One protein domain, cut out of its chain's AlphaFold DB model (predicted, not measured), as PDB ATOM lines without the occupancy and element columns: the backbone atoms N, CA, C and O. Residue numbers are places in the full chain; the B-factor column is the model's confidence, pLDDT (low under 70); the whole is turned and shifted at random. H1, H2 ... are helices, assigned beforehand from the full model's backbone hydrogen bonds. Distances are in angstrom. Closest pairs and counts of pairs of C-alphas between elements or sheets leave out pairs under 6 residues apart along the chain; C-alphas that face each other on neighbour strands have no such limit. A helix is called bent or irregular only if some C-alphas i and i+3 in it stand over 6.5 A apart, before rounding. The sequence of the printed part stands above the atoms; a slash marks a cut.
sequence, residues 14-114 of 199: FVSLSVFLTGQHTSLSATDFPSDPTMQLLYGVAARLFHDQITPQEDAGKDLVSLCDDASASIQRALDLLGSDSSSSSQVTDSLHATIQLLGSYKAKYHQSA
ATOM      1  N   PHE A  14      10.205  15.726  -7.426       85.50
ATOM      2  CA  PHE A  14      10.844  16.267  -8.630       85.50
ATOM      3  C   PHE A  14       9.851  16.452  -9.773       85.50
ATOM      4  O   PHE A  14       9.989  17.392 -10.561       85.50
ATOM      5  N   VAL A  15       8.830  15.597  -9.851       84.81
ATOM      6  CA  VAL A  15       7.730  15.748 -10.806       84.81
ATOM      7  C   VAL A  15       6.882  16.957 -10.423       84.81
ATOM      8  O   VAL A  15       6.661  17.806 -11.283       84.81
ATOM      9  N   SER A  16       6.510  17.121  -9.147       85.25
ATOM     10  CA  SER A  16       5.809  18.324  -8.664       85.25
ATOM     11  C   SER A  16       6.601  19.599  -8.950       85.25
ATOM     12  O   SER A  16       6.040  20.572  -9.446       85.25
ATOM     13  N   LEU A  17       7.917  19.595  -8.713       87.06
ATOM     14  CA  LEU A  17       8.776  20.738  -9.026       87.06
ATOM     15  C   LEU A  17       8.810  21.033 -10.528       87.06
ATOM     16  O   LEU A  17       8.704  22.189 -10.931       87.06
ATOM     17  N   SER A  18       8.951  19.997 -11.355       85.12
ATOM     18  CA  SER A  18       8.973  20.146 -12.811       85.12
ATOM     19  C   SER A  18       7.655  20.733 -13.306       85.12
ATOM     20  O   SER A  18       7.673  21.748 -13.991       85.12
ATOM     21  N   VAL A  19       6.524  20.167 -12.872       83.88
ATOM     22  CA  VAL A  19       5.174  20.648 -13.198       83.88
ATOM     23  C   VAL A  19       4.984  22.092 -12.744       83.88
ATOM     24  O   VAL A  19       4.504  22.910 -13.526       83.88
ATOM     25  N   PHE A  20       5.410  22.434 -11.528       85.94
ATOM     26  CA  PHE A  20       5.351  23.794 -10.999       85.94
ATOM     27  C   PHE A  20       6.142  24.790 -11.864       85.94
ATOM     28  O   PHE A  20       5.617  25.834 -12.252       85.94
ATOM     29  N   LEU A  21       7.387  24.456 -12.215       85.12
ATOM     30  CA  LEU A  21       8.258  25.322 -13.016       85.12
ATOM     31  C   LEU A  21       7.801  25.436 -14.477       85.12
ATOM     32  O   LEU A  21       7.959  26.495 -15.083       85.12
ATOM     33  N   THR A  22       7.230  24.372 -15.048       84.25
ATOM     34  CA  THR A  22       6.748  24.374 -16.438       84.25
ATOM     35  C   THR A  22       5.343  24.942 -16.590       84.25
ATOM     36  O   THR A  22       5.043  25.529 -17.624       84.25
ATOM     37  N   GLY A  23       4.479  24.770 -15.586       74.50
ATOM     38  CA  GLY A  23       3.065  25.139 -15.657       74.50
ATOM     39  C   GLY A  23       2.821  26.642 -15.554       74.50
ATOM     40  O   GLY A  23       1.818  27.125 -16.063       74.50
ATOM     41  N   GLN A  24       3.731  27.393 -14.918       66.88
ATOM     42  CA  GLN A  24       3.638  28.853 -14.729       66.88
ATOM     43  C   GLN A  24       2.266  29.351 -14.224       66.88
ATOM     44  O   GLN A  24       1.901  30.507 -14.434       66.88
ATOM     45  N   HIS A  25       1.489  28.505 -13.546       73.56
ATOM     46  CA  HIS A  25       0.196  28.915 -13.010       73.56
ATOM     47  C   HIS A  25       0.422  29.836 -11.813       73.56
ATOM     48  O   HIS A  25       1.242  29.542 -10.942       73.56
ATOM     49  N   THR A  26      -0.322  30.936 -11.749       67.62
ATOM     50  CA  THR A  26      -0.196  31.961 -10.698       67.62
ATOM     51  C   THR A  26      -0.794  31.536  -9.359       67.62
ATOM     52  O   THR A  26      -0.468  32.118  -8.330       67.62
ATOM     53  N   SER A  27      -1.644  30.508  -9.354       72.94
ATOM     54  CA  SER A  27      -2.331  30.014  -8.164       72.94
ATOM     55  C   SER A  27      -2.361  28.492  -8.135       72.94
ATOM     56  O   SER A  27      -2.524  27.843  -9.168       72.94
ATOM     57  N   LEU A  28      -2.296  27.936  -6.924       78.25
ATOM     58  CA  LEU A  28      -2.459  26.507  -6.659       78.25
ATOM     59  C   LEU A  28      -3.812  25.980  -7.171       78.25
ATOM     60  O   LEU A  28      -3.893  24.853  -7.651       78.25
ATOM     61  N   SER A  29      -4.864  26.808  -7.123       75.94
ATOM     62  CA  SER A  29      -6.210  26.452  -7.593       75.94
ATOM     63  C   SER A  29      -6.310  26.279  -9.110       75.94
ATOM     64  O   SER A  29      -7.260  25.670  -9.588       75.94
ATOM     65  N   ALA A  30      -5.348  26.817  -9.860       73.62
ATOM     66  CA  ALA A  30      -5.267  26.675 -11.309       73.62
ATOM     67  C   ALA A  30      -4.446  25.446 -11.736       73.62
ATOM     68  O   ALA A  30      -4.219  25.260 -12.929       73.62
ATOM     69  N   THR A  31      -3.988  24.630 -10.781       77.81
ATOM     70  CA  THR A  31      -3.227  23.404 -11.049       77.81
ATOM     71  C   THR A  31      -4.102  22.167 -10.907       77.81
ATOM     72  O   THR A  31      -5.023  22.137 -10.094       77.81
ATOM     73  N   ASP A  32      -3.755  21.110 -11.639       79.38
ATOM     74  CA  ASP A  32      -4.452  19.819 -11.583       79.38
ATOM     75  C   ASP A  32      -4.168  19.027 -10.283       79.38
ATOM     76  O   ASP A  32      -4.757  17.971 -10.044       79.38
ATOM     77  N   PHE A  33      -3.274  19.527  -9.418       79.69
ATOM     78  CA  PHE A  33      -2.783  18.830  -8.220       79.69
ATOM     79  C   PHE A  33      -2.819  19.697  -6.943       79.69
ATOM     80  O   PHE A  33      -1.806  19.824  -6.251       79.69
ATOM     81  N   PRO A  34      -3.972  20.287  -6.572       76.12
ATOM     82  CA  PRO A  34      -4.066  21.204  -5.428       76.12
ATOM     83  C   PRO A  34      -3.851  20.515  -4.068       76.12
ATOM     84  O   PRO A  34      -3.508  21.166  -3.078       76.12
ATOM     85  N   SER A  35      -4.041  19.195  -4.010       80.50
ATOM     86  CA  SER A  35      -3.882  18.375  -2.802       80.50
ATOM     87  C   SER A  35      -2.468  17.807  -2.623       80.50
ATOM     88  O   SER A  35      -2.211  17.143  -1.621       80.50
ATOM     89  N   ASP A  36      -1.555  18.034  -3.575       85.12
ATOM     90  CA  ASP A  36      -0.185  17.523  -3.483       85.12
ATOM     91  C   ASP A  36       0.634  18.327  -2.450       85.12
ATOM     92  O   ASP A  36       0.700  19.558  -2.538       85.12
ATOM     93  N   PRO A  37       1.287  17.667  -1.474       85.00
ATOM     94  CA  PRO A  37       2.003  18.357  -0.401       85.00
ATOM     95  C   PRO A  37       3.203  19.164  -0.914       85.00
ATOM     96  O   PRO A  37       3.501  20.233  -0.376       85.00
ATOM     97  N   THR A  38       3.874  18.696  -1.972       88.12
ATOM     98  CA  THR A  38       5.005  19.416  -2.571       88.12
ATOM     99  C   THR A  38       4.510  20.648  -3.325       88.12
ATOM    100  O   THR A  38       5.082  21.725  -3.169       88.12
ATOM    101  N   MET A  39       3.411  20.535  -4.075       86.75
ATOM    102  CA  MET A  39       2.780  21.679  -4.744       86.75
ATOM    103  C   MET A  39       2.291  22.731  -3.744       86.75
ATOM    104  O   MET A  39       2.565  23.917  -3.929       86.75
ATOM    105  N   GLN A  40       1.647  22.323  -2.647       88.06
ATOM    106  CA  GLN A  40       1.239  23.240  -1.575       88.06
ATOM    107  C   GLN A  40       2.433  23.976  -0.963       88.06
ATOM    108  O   GLN A  40       2.361  25.185  -0.732       88.06
ATOM    109  N   LEU A  41       3.549  23.276  -0.742       88.75
ATOM    110  CA  LEU A  41       4.773  23.887  -0.235       88.75
ATOM    111  C   LEU A  41       5.355  24.890  -1.238       88.75
ATOM    112  O   LEU A  41       5.682  26.011  -0.849       88.75
ATOM    113  N   LEU A  42       5.469  24.516  -2.514       88.31
ATOM    114  CA  LEU A  42       6.029  25.369  -3.566       88.31
ATOM    115  C   LEU A  42       5.192  26.634  -3.767       88.31
ATOM    116  O   LEU A  42       5.740  27.736  -3.733       88.31
ATOM    117  N   TYR A  43       3.869  26.496  -3.874       86.88
ATOM    118  CA  TYR A  43       2.964  27.641  -3.958       86.88
ATOM    119  C   TYR A  43       2.939  28.459  -2.668       86.88
ATOM    120  O   TYR A  43       2.891  29.680  -2.741       86.88
ATOM    121  N   GLY A  44       3.046  27.842  -1.489       85.12
ATOM    122  CA  GLY A  44       3.138  28.563  -0.216       85.12
ATOM    123  C   GLY A  44       4.460  29.320  -0.034       85.12
ATOM    124  O   GLY A  44       4.505  30.374   0.604       85.12
ATOM    125  N   VAL A  45       5.561  28.813  -0.591       87.19
ATOM    126  CA  VAL A  45       6.849  29.522  -0.643       87.19
ATOM    127  C   VAL A  45       6.780  30.657  -1.661       87.19
ATOM    128  O   VAL A  45       7.140  31.783  -1.324       87.19
ATOM    129  N   ALA A  46       6.262  30.399  -2.861       83.12
ATOM    130  CA  ALA A  46       6.094  31.412  -3.895       83.12
ATOM    131  C   ALA A  46       5.153  32.538  -3.439       83.12
ATOM    132  O   ALA A  46       5.513  33.706  -3.534       83.12
ATOM    133  N   ALA A  47       4.004  32.208  -2.849       79.00
ATOM    134  CA  ALA A  47       3.053  33.186  -2.330       79.00
ATOM    135  C   ALA A  47       3.662  34.078  -1.243       79.00
ATOM    136  O   ALA A  47       3.299  35.244  -1.163       79.00
ATOM    137  N   ARG A  48       4.603  33.568  -0.433       81.69
ATOM    138  CA  ARG A  48       5.337  34.371   0.563       81.69
ATOM    139  C   ARG A  48       6.447  35.218  -0.053       81.69
ATOM    140  O   ARG A  48       6.611  36.365   0.337       81.69
ATOM    141  N   LEU A  49       7.215  34.666  -0.995       80.06
ATOM    142  CA  LEU A  49       8.336  35.368  -1.636       80.06
ATOM    143  C   LEU A  49       7.878  36.453  -2.612       80.06
ATOM    144  O   LEU A  49       8.555  37.464  -2.780       80.06
ATOM    145  N   PHE A  50       6.744  36.229  -3.263       73.44
ATOM    146  CA  PHE A  50       6.190  37.113  -4.277       73.44
ATOM    147  C   PHE A  50       4.911  37.804  -3.802       73.44
ATOM    148  O   PHE A  50       4.232  38.412  -4.621       73.44
ATOM    149  N   HIS A  51       4.591  37.757  -2.502       66.88
ATOM    150  CA  HIS A  51       3.403  38.402  -1.933       66.88
ATOM    151  C   HIS A  51       3.297  39.875  -2.356       66.88
ATOM    152  O   HIS A  51       2.254  40.307  -2.842       66.88
ATOM    153  N   ASP A  52       4.427  40.585  -2.283       59.41
ATOM    154  CA  ASP A  52       4.556  42.005  -2.631       59.41
ATOM    155  C   ASP A  52       4.551  42.277  -4.147       59.41
ATOM    156  O   ASP A  52       4.437  43.425  -4.568       59.41
ATOM    157  N   GLN A  53       4.701  41.245  -4.990       55.16
ATOM    158  CA  GLN A  53       4.721  41.372  -6.455       55.16
ATOM    159  C   GLN A  53       3.445  40.844  -7.133       55.16
ATOM    160  O   GLN A  53       3.063  41.357  -8.180       55.16
ATOM    161  N   ILE A  54       2.768  39.853  -6.547       56.84
ATOM    162  CA  ILE A  54       1.552  39.237  -7.107       56.84
ATOM    163  C   ILE A  54       0.328  40.125  -6.866       56.84
ATOM    164  O   ILE A  54      -0.462  40.337  -7.785       56.84
ATOM    165  N   THR A  55       0.200  40.695  -5.665       57.28
ATOM    166  CA  THR A  55      -0.910  41.592  -5.311       57.28
ATOM    167  C   THR A  55      -1.038  42.800  -6.246       57.28
ATOM    168  O   THR A  55      -2.126  42.980  -6.789       57.28
ATOM    169  N   PRO A  56       0.018  43.579  -6.556       56.44
ATOM    170  CA  PRO A  56      -0.117  44.719  -7.462       56.44
ATOM    171  C   PRO A  56      -0.367  44.321  -8.922       56.44
ATOM    172  O   PRO A  56      -0.955  45.105  -9.661       56.44
ATOM    173  N   GLN A  57       0.061  43.132  -9.369       53.34
ATOM    174  CA  GLN A  57      -0.145  42.698 -10.755       53.34
ATOM    175  C   GLN A  57      -1.564  42.170 -10.999       53.34
ATOM    176  O   GLN A  57      -2.140  42.432 -12.055       53.34
ATOM    177  N   GLU A  58      -2.142  41.454 -10.035       60.00
ATOM    178  CA  GLU A  58      -3.538  41.018 -10.101       60.00
ATOM    179  C   GLU A  58      -4.502  42.205  -9.946       60.00
ATOM    180  O   GLU A  58      -5.502  42.284 -10.661       60.00
ATOM    181  N   ASP A  59      -4.162  43.161  -9.079       63.59
ATOM    182  CA  ASP A  59      -4.909  44.409  -8.899       63.59
ATOM    183  C   ASP A  59      -4.845  45.280 -10.165       63.59
ATOM    184  O   ASP A  59      -5.869  45.717 -10.680       63.59
ATOM    185  N   ALA A  60      -3.666  45.388 -10.789       62.72
ATOM    186  CA  ALA A  60      -3.510  46.023 -12.098       62.72
ATOM    187  C   ALA A  60      -4.267  45.293 -13.227       62.72
ATOM    188  O   ALA A  60      -4.652  45.917 -14.216       62.72
ATOM    189  N   GLY A  61      -4.476  43.980 -13.127       65.62
ATOM    190  CA  GLY A  61      -5.312  43.236 -14.070       65.62
ATOM    191  C   GLY A  61      -6.795  43.576 -13.910       65.62
ATOM    192  O   GLY A  61      -7.470  43.865 -14.897       65.62
ATOM    193  N   LYS A  62      -7.283  43.599 -12.664       74.25
ATOM    194  CA  LYS A  62      -8.670  43.957 -12.318       74.25
ATOM    195  C   LYS A  62      -8.989  45.404 -12.691       74.25
ATOM    196  O   LYS A  62     -10.008  45.649 -13.330       74.25
ATOM    197  N   ASP A  63      -8.070  46.318 -12.394       77.31
ATOM    198  CA  ASP A  63      -8.151  47.730 -12.759       77.31
ATOM    199  C   ASP A  63      -8.246  47.937 -14.281       77.31
ATOM    200  O   ASP A  63      -8.967  48.820 -14.743       77.31
ATOM    201  N   LEU A  64      -7.517  47.152 -15.083       79.19
ATOM    202  CA  LEU A  64      -7.555  47.280 -16.543       79.19
ATOM    203  C   LEU A  64      -8.877  46.768 -17.127       79.19
ATOM    204  O   LEU A  64      -9.401  47.361 -18.068       79.19
ATOM    205  N   VAL A  65      -9.410  45.677 -16.571       79.94
ATOM    206  CA  VAL A  65     -10.716  45.140 -16.974       79.94
ATOM    207  C   VAL A  65     -11.820  46.147 -16.655       79.94
ATOM    208  O   VAL A  65     -12.594  46.477 -17.550       79.94
ATOM    209  N   SER A  66     -11.827  46.730 -15.451       82.25
ATOM    210  CA  SER A  66     -12.824  47.744 -15.085       82.25
ATOM    211  C   SER A  66     -12.741  48.995 -15.965       82.25
ATOM    212  O   SER A  66     -13.771  49.530 -16.364       82.25
ATOM    213  N   LEU A  67     -11.533  49.428 -16.352       85.88
ATOM    214  CA  LEU A  67     -11.359  50.530 -17.304       85.88
ATOM    215  C   LEU A  67     -12.009  50.226 -18.660       85.88
ATOM    216  O   LEU A  67     -12.640  51.101 -19.252       85.88
ATOM    217  N   CYS A  68     -11.807  49.014 -19.181       83.94
ATOM    218  CA  CYS A  68     -12.396  48.600 -20.451       83.94
ATOM    219  C   CYS A  68     -13.926  48.583 -20.376       83.94
ATOM    220  O   CYS A  68     -14.573  49.045 -21.319       83.94
ATOM    221  N   ASP A  69     -14.491  48.113 -19.264       87.75
ATOM    222  CA  ASP A  69     -15.938  48.108 -19.034       87.75
ATOM    223  C   ASP A  69     -16.494  49.540 -18.960       87.75
ATOM    224  O   ASP A  69     -17.449  49.874 -19.667       87.75
ATOM    225  N   ASP A  70     -15.841  50.424 -18.201       83.50
ATOM    226  CA  ASP A  70     -16.242  51.827 -18.041       83.50
ATOM    227  C   ASP A  70     -16.156  52.612 -19.358       83.50
ATOM    228  O   ASP A  70     -17.070  53.368 -19.714       83.50
ATOM    229  N   ALA A  71     -15.073  52.417 -20.114       86.38
ATOM    230  CA  ALA A  71     -14.893  53.043 -21.417       86.38
ATOM    231  C   ALA A  71     -15.940  52.539 -22.420       86.38
ATOM    232  O   ALA A  71     -16.540  53.343 -23.137       86.38
ATOM    233  N   SER A  72     -16.209  51.231 -22.435       85.38
ATOM    234  CA  SER A  72     -17.216  50.628 -23.313       85.38
ATOM    235  C   SER A  72     -18.617  51.146 -22.994       85.38
ATOM    236  O   SER A  72     -19.326  51.580 -23.901       85.38
ATOM    237  N   ALA A  73     -18.989  51.198 -21.712       83.12
ATOM    238  CA  ALA A  73     -20.278  51.724 -21.271       83.12
ATOM    239  C   ALA A  73     -20.442  53.221 -21.589       83.12
ATOM    240  O   ALA A  73     -21.532  53.673 -21.939       83.12
ATOM    241  N   SER A  74     -19.366  54.005 -21.482       81.81
ATOM    242  CA  SER A  74     -19.377  55.430 -21.826       81.81
ATOM    243  C   SER A  74     -19.535  55.670 -23.333       81.81
ATOM    244  O   SER A  74     -20.307  56.537 -23.747       81.81
ATOM    245  N   ILE A  75     -18.859  54.869 -24.164       83.94
ATOM    246  CA  ILE A  75     -18.975  54.935 -25.628       83.94
ATOM    247  C   ILE A  75     -20.365  54.477 -26.087       83.94
ATOM    248  O   ILE A  75     -20.956  55.120 -26.951       83.94
ATOM    249  N   GLN A  76     -20.916  53.418 -25.486       84.38
ATOM    250  CA  GLN A  76     -22.285  52.967 -25.759       84.38
ATOM    251  C   GLN A  76     -23.312  54.047 -25.399       84.38
ATOM    252  O   GLN A  76     -24.158  54.369 -26.226       84.38
ATOM    253  N   ARG A  77     -23.172  54.703 -24.237       80.31
ATOM    254  CA  ARG A  77     -24.019  55.852 -23.865       80.31
ATOM    255  C   ARG A  77     -23.922  57.007 -24.860       80.31
ATOM    256  O   ARG A  77     -24.937  57.616 -25.180       80.31
ATOM    257  N   ALA A  78     -22.727  57.311 -25.363       79.75
ATOM    258  CA  ALA A  78     -22.550  58.350 -26.376       79.75
ATOM    259  C   ALA A  78     -23.216  57.977 -27.716       79.75
ATOM    260  O   ALA A  78     -23.807  58.846 -28.355       79.75
ATOM    261  N   LEU A  79     -23.156  56.702 -28.117       79.81
ATOM    262  CA  LEU A  79     -23.833  56.178 -29.309       79.81
ATOM    263  C   LEU A  79     -25.361  56.206 -29.175       79.81
ATOM    264  O   LEU A  79     -26.029  56.656 -30.103       79.81
ATOM    265  N   ASP A  80     -25.903  55.794 -28.028       81.56
ATOM    266  CA  ASP A  80     -27.346  55.828 -27.756       81.56
ATOM    267  C   ASP A  80     -27.885  57.260 -27.762       81.56
ATOM    268  O   ASP A  80     -28.946  57.533 -28.324       81.56
ATOM    269  N   LEU A  81     -27.123  58.201 -27.193       75.88
ATOM    270  CA  LEU A  81     -27.455  59.619 -27.263       75.88
ATOM    271  C   LEU A  81     -27.458  60.092 -28.719       75.88
ATOM    272  O   LEU A  81     -28.450  60.672 -29.150       75.88
ATOM    273  N   LEU A  82     -26.420  59.782 -29.499       72.38
ATOM    274  CA  LEU A  82     -26.306  60.201 -30.901       72.38
ATOM    275  C   LEU A  82     -27.379  59.579 -31.819       72.38
ATOM    276  O   LEU A  82     -27.737  60.184 -32.826       72.38
ATOM    277  N   GLY A  83     -27.892  58.396 -31.471       68.31
ATOM    278  CA  GLY A  83     -29.015  57.745 -32.152       68.31
ATOM    279  C   GLY A  83     -30.397  58.265 -31.735       68.31
ATOM    280  O   GLY A  83     -31.382  57.953 -32.399       68.31
ATOM    281  N   SER A  84     -30.485  59.049 -30.655       66.62
ATOM    282  CA  SER A  84     -31.724  59.688 -30.202       66.62
ATOM    283  C   SER A  84     -31.826  61.125 -30.732       66.62
ATOM    284  O   SER A  84     -30.955  61.955 -30.471       66.62
ATOM    285  N   ASP A  85     -32.926  61.452 -31.419       62.62
ATOM    286  CA  ASP A  85     -33.179  62.779 -32.023       62.62
ATOM    287  C   ASP A  85     -33.277  63.938 -31.000       62.62
ATOM    288  O   ASP A  85     -33.414  65.104 -31.369       62.62
ATOM    289  N   SER A  86     -33.221  63.634 -29.699       65.25
ATOM    290  CA  SER A  86     -33.307  64.593 -28.593       65.25
ATOM    291  C   SER A  86     -31.965  64.933 -27.939       65.25
ATOM    292  O   SER A  86     -31.939  65.734 -27.000       65.25
ATOM    293  N   SER A  87     -30.856  64.317 -28.356       62.03
ATOM    294  CA  SER A  87     -29.564  64.575 -27.720       62.03
ATOM    295  C   SER A  87     -28.962  65.902 -28.184       62.03
ATOM    296  O   SER A  87     -28.846  66.211 -29.370       62.03
ATOM    297  N   SER A  88     -28.548  66.724 -27.220       65.00
ATOM    298  CA  SER A  88     -27.739  67.897 -27.536       65.00
ATOM    299  C   SER A  88     -26.312  67.443 -27.843       65.00
ATOM    300  O   SER A  88     -25.721  66.682 -27.076       65.00
ATOM    301  N   SER A  89     -25.733  67.940 -28.940       70.56
ATOM    302  CA  SER A  89     -24.345  67.646 -29.336       70.56
ATOM    303  C   SER A  89     -23.340  67.843 -28.186       70.56
ATOM    304  O   SER A  89     -22.369  67.095 -28.109       70.56
ATOM    305  N   SER A  90     -23.630  68.763 -27.253       74.25
ATOM    306  CA  SER A  90     -22.861  68.997 -26.022       74.25
ATOM    307  C   SER A  90     -22.757  67.761 -25.120       74.25
ATOM    308  O   SER A  90     -21.671  67.433 -24.659       74.25
ATOM    309  N   GLN A  91     -23.852  67.029 -24.891       70.50
ATOM    310  CA  GLN A  91     -23.845  65.864 -23.992       70.50
ATOM    311  C   GLN A  91     -23.027  64.698 -24.562       70.50
ATOM    312  O   GLN A  91     -22.352  63.983 -23.821       70.50
ATOM    313  N   VAL A  92     -23.044  64.535 -25.888       75.88
ATOM    314  CA  VAL A  92     -22.221  63.532 -26.579       75.88
ATOM    315  C   VAL A  92     -20.738  63.901 -26.483       75.88
ATOM    316  O   VAL A  92     -19.909  63.044 -26.168       75.88
ATOM    317  N   THR A  93     -20.395  65.177 -26.694       76.38
ATOM    318  CA  THR A  93     -19.010  65.652 -26.556       76.38
ATOM    319  C   THR A  93     -18.504  65.551 -25.120       76.38
ATOM    320  O   THR A  93     -17.356  65.155 -24.921       76.38
ATOM    321  N   ASP A  94     -19.355  65.811 -24.125       78.62
ATOM    322  CA  ASP A  94     -19.002  65.705 -22.707       78.62
ATOM    323  C   ASP A  94     -18.736  64.246 -22.303       78.62
ATOM    324  O   ASP A  94     -17.738  63.960 -21.636       78.62
ATOM    325  N   SER A  95     -19.560  63.299 -22.773       75.75
ATOM    326  CA  SER A  95     -19.354  61.863 -22.521       75.75
ATOM    327  C   SER A  95     -18.057  61.348 -23.159       75.75
ATOM    328  O   SER A  95     -17.303  60.584 -22.547       75.75
ATOM    329  N   LEU A  96     -17.735  61.797 -24.377       81.69
ATOM    330  CA  LEU A  96     -16.470  61.454 -25.034       81.69
ATOM    331  C   LEU A  96     -15.267  62.076 -24.316       81.69
ATOM    332  O   LEU A  96     -14.267  61.392 -24.090       81.69
ATOM    333  N   HIS A  97     -15.367  63.337 -23.897       82.44
ATOM    334  CA  HIS A  97     -14.301  64.018 -23.168       82.44
ATOM    335  C   HIS A  97     -14.031  63.369 -21.800       82.44
ATOM    336  O   HIS A  97     -12.871  63.157 -21.441       82.44
ATOM    337  N   ALA A  98     -15.079  62.954 -21.080       79.31
ATOM    338  CA  ALA A  98     -14.952  62.181 -19.844       79.31
ATOM    339  C   ALA A  98     -14.220  60.845 -20.070       79.31
ATOM    340  O   ALA A  98     -13.364  60.460 -19.273       79.31
ATOM    341  N   THR A  99     -14.481  60.177 -21.197       81.69
ATOM    342  CA  THR A  99     -13.802  58.923 -21.570       81.69
ATOM    343  C   THR A  99     -12.313  59.146 -21.856       81.69
ATOM    344  O   THR A  99     -11.466  58.376 -21.403       81.69
ATOM    345  N   ILE A 100     -11.966  60.234 -22.555       83.88
ATOM    346  CA  ILE A 100     -10.571  60.621 -22.825       83.88
ATOM    347  C   ILE A 100      -9.825  60.916 -21.515       83.88
ATOM    348  O   ILE A 100      -8.683  60.483 -21.344       83.88
ATOM    349  N   GLN A 101     -10.465  61.618 -20.578       83.00
ATOM    350  CA  GLN A 101      -9.876  61.900 -19.266       83.00
ATOM    351  C   GLN A 101      -9.675  60.630 -18.435       83.00
ATOM    352  O   GLN A 101      -8.608  60.462 -17.841       83.00
ATOM    353  N   LEU A 102     -10.646  59.711 -18.441       82.44
ATOM    354  CA  LEU A 102     -10.537  58.420 -17.763       82.44
ATOM    355  C   LEU A 102      -9.337  57.620 -18.297       82.44
ATOM    356  O   LEU A 102      -8.464  57.234 -17.515       82.44
ATOM    357  N   LEU A 103      -9.212  57.475 -19.623       84.00
ATOM    358  CA  LEU A 103      -8.057  56.819 -20.253       84.00
ATOM    359  C   LEU A 103      -6.732  57.520 -19.917       84.00
ATOM    360  O   LEU A 103      -5.723  56.855 -19.675       84.00
ATOM    361  N   GLY A 104      -6.722  58.854 -19.887       79.88
ATOM    362  CA  GLY A 104      -5.550  59.646 -19.513       79.88
ATOM    363  C   GLY A 104      -5.104  59.397 -18.070       79.88
ATOM    364  O   GLY A 104      -3.912  59.197 -17.819       79.88
ATOM    365  N   SER A 105      -6.056  59.347 -17.135       77.25
ATOM    366  CA  SER A 105      -5.794  59.091 -15.713       77.25
ATOM    367  C   SER A 105      -5.226  57.688 -15.477       77.25
ATOM    368  O   SER A 105      -4.233  57.526 -14.764       77.25
ATOM    369  N   TYR A 106      -5.761  56.687 -16.177       73.69
ATOM    370  CA  TYR A 106      -5.249  55.324 -16.141       73.69
ATOM    371  C   TYR A 106      -3.864  55.216 -16.779       73.69
ATOM    372  O   TYR A 106      -2.948  54.650 -16.184       73.69
ATOM    373  N   LYS A 107      -3.643  55.838 -17.940       76.50
ATOM    374  CA  LYS A 107      -2.317  55.882 -18.572       76.50
ATOM    375  C   LYS A 107      -1.259  56.473 -17.634       76.50
ATOM    376  O   LYS A 107      -0.148  55.946 -17.573       76.50
ATOM    377  N   ALA A 108      -1.592  57.521 -16.879       73.69
ATOM    378  CA  ALA A 108      -0.696  58.113 -15.887       73.69
ATOM    379  C   ALA A 108      -0.426  57.172 -14.696       73.69
ATOM    380  O   ALA A 108       0.732  57.004 -14.307       73.69
ATOM    381  N   LYS A 109      -1.468  56.501 -14.180       72.88
ATOM    382  CA  LYS A 109      -1.371  55.510 -13.092       72.88
ATOM    383  C   LYS A 109      -0.428  54.355 -13.462       72.88
ATOM    384  O   LYS A 109       0.447  53.991 -12.677       72.88
ATOM    385  N   TYR A 110      -0.516  53.841 -14.690       64.19
ATOM    386  CA  TYR A 110       0.353  52.754 -15.158       64.19
ATOM    387  C   TYR A 110       1.749  53.220 -15.574       64.19
ATOM    388  O   TYR A 110       2.703  52.476 -15.372       64.19
ATOM    389  N   HIS A 111       1.929  54.446 -16.075       57.41
ATOM    390  CA  HIS A 111       3.272  54.986 -16.325       57.41
ATOM    391  C   HIS A 111       4.065  55.254 -15.035       57.41
ATOM    392  O   HIS A 111       5.291  55.167 -15.058       57.41
ATOM    393  N   GLN A 112       3.398  55.541 -13.912       50.25
ATOM    394  CA  GLN A 112       4.045  55.601 -12.592       50.25
ATOM    395  C   GLN A 112       4.335  54.211 -12.003       50.25
ATOM    396  O   GLN A 112       5.308  54.060 -11.261       50.25
ATOM    397  N   SER A 113       3.538  53.197 -12.357       47.06
ATOM    398  CA  SER A 113       3.737  51.802 -11.935       47.06
ATOM    399  C   SER A 113       4.764  51.042 -12.801       47.06
ATOM    400  O   SER A 113       5.489  50.178 -12.309       47.06
ATOM    401  N   ALA A 114       4.925  51.419 -14.075       43.53
ATOM    402  CA  ALA A 114       5.878  50.837 -15.021       43.53
ATOM    403  C   ALA A 114       7.318  51.344 -14.799       43.53
ATOM    404  O   ALA A 114       7.919  52.020 -15.636       43.53
TER     405      ALA A 114
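This is residues 14 to 114 of the 199 residues of an uncharacterized protein of Hesseltinella vesiculosa (UniProt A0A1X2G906). A long helical hairpin, H3 and H4, with a small head of two short helices, H1 and H2, at the end where H3 begins; H2 and H3 meet at a corner, and residues 48 to 53 there stand free. H4 folds back along H3 and stays apart from the head. The printed part has 101 residues, with four named helices in the order H1, H2, H3, H4 and no named strand; the class is all helix. The whole is extended, a rod spanning 67 by 29 by 16 A, with a radius of gyration of the C-alphas of 21.7 A.

H1 covers residues 14 to 23, beginning at C-alpha 14 (10.844, 16.267, -8.630). H2 is residues 37 to 49, 18.2 A long. H3, the longest helix, is residues 51 to 83, 48.4 A from C-alpha 51 (3.403, 38.402, -1.933) to C-alpha 83. H3 is neither bent nor irregular, but only just: C-alphas 52 and 55 are 6.1 A apart. H4 is residues 89 to 113, 36.6 A long, ending at C-alpha 113 (3.737, 51.802, -11.935).

H1 touches H2 at residues 38 to 42 of H2 alone, at a steep tilt of 50 degrees, the same way; the closest C-alphas, of Ser 16 and Met 39, are 6.0 A apart. H2 and H3 are close but not clearly touching, about perpendicular at 77 degrees; their closest C-alphas, of Ala 47 and Ile 54, are 7.9 A apart. H3 and H4 form a helical hairpin and touch, with residues 67 to 82 of H3 alone, at a shallow tilt of 12 degrees, opposite ways; the closest C-alphas, of Ala 78 and Val 92, are 5.2 A apart. H1 is apart from H3 and H4, and H2 from H4. Every O i to N i+4 pair is within hydrogen-bond range in H1, H2 and H4, and 26 of 29 in H3.

The C-alphas farthest apart, of Phe 14 and Ser 86, are 68.4 A apart. The printed part has no cut. The link from H1 to H2 is long, 13 residues; those from H2 to H3 and H3 to H4 are tight. Mean pLDDT of the printed part is 75.9, and it is under 70 at residues 24, 26, 51 to 61, 83 to 88 and 110 to 114.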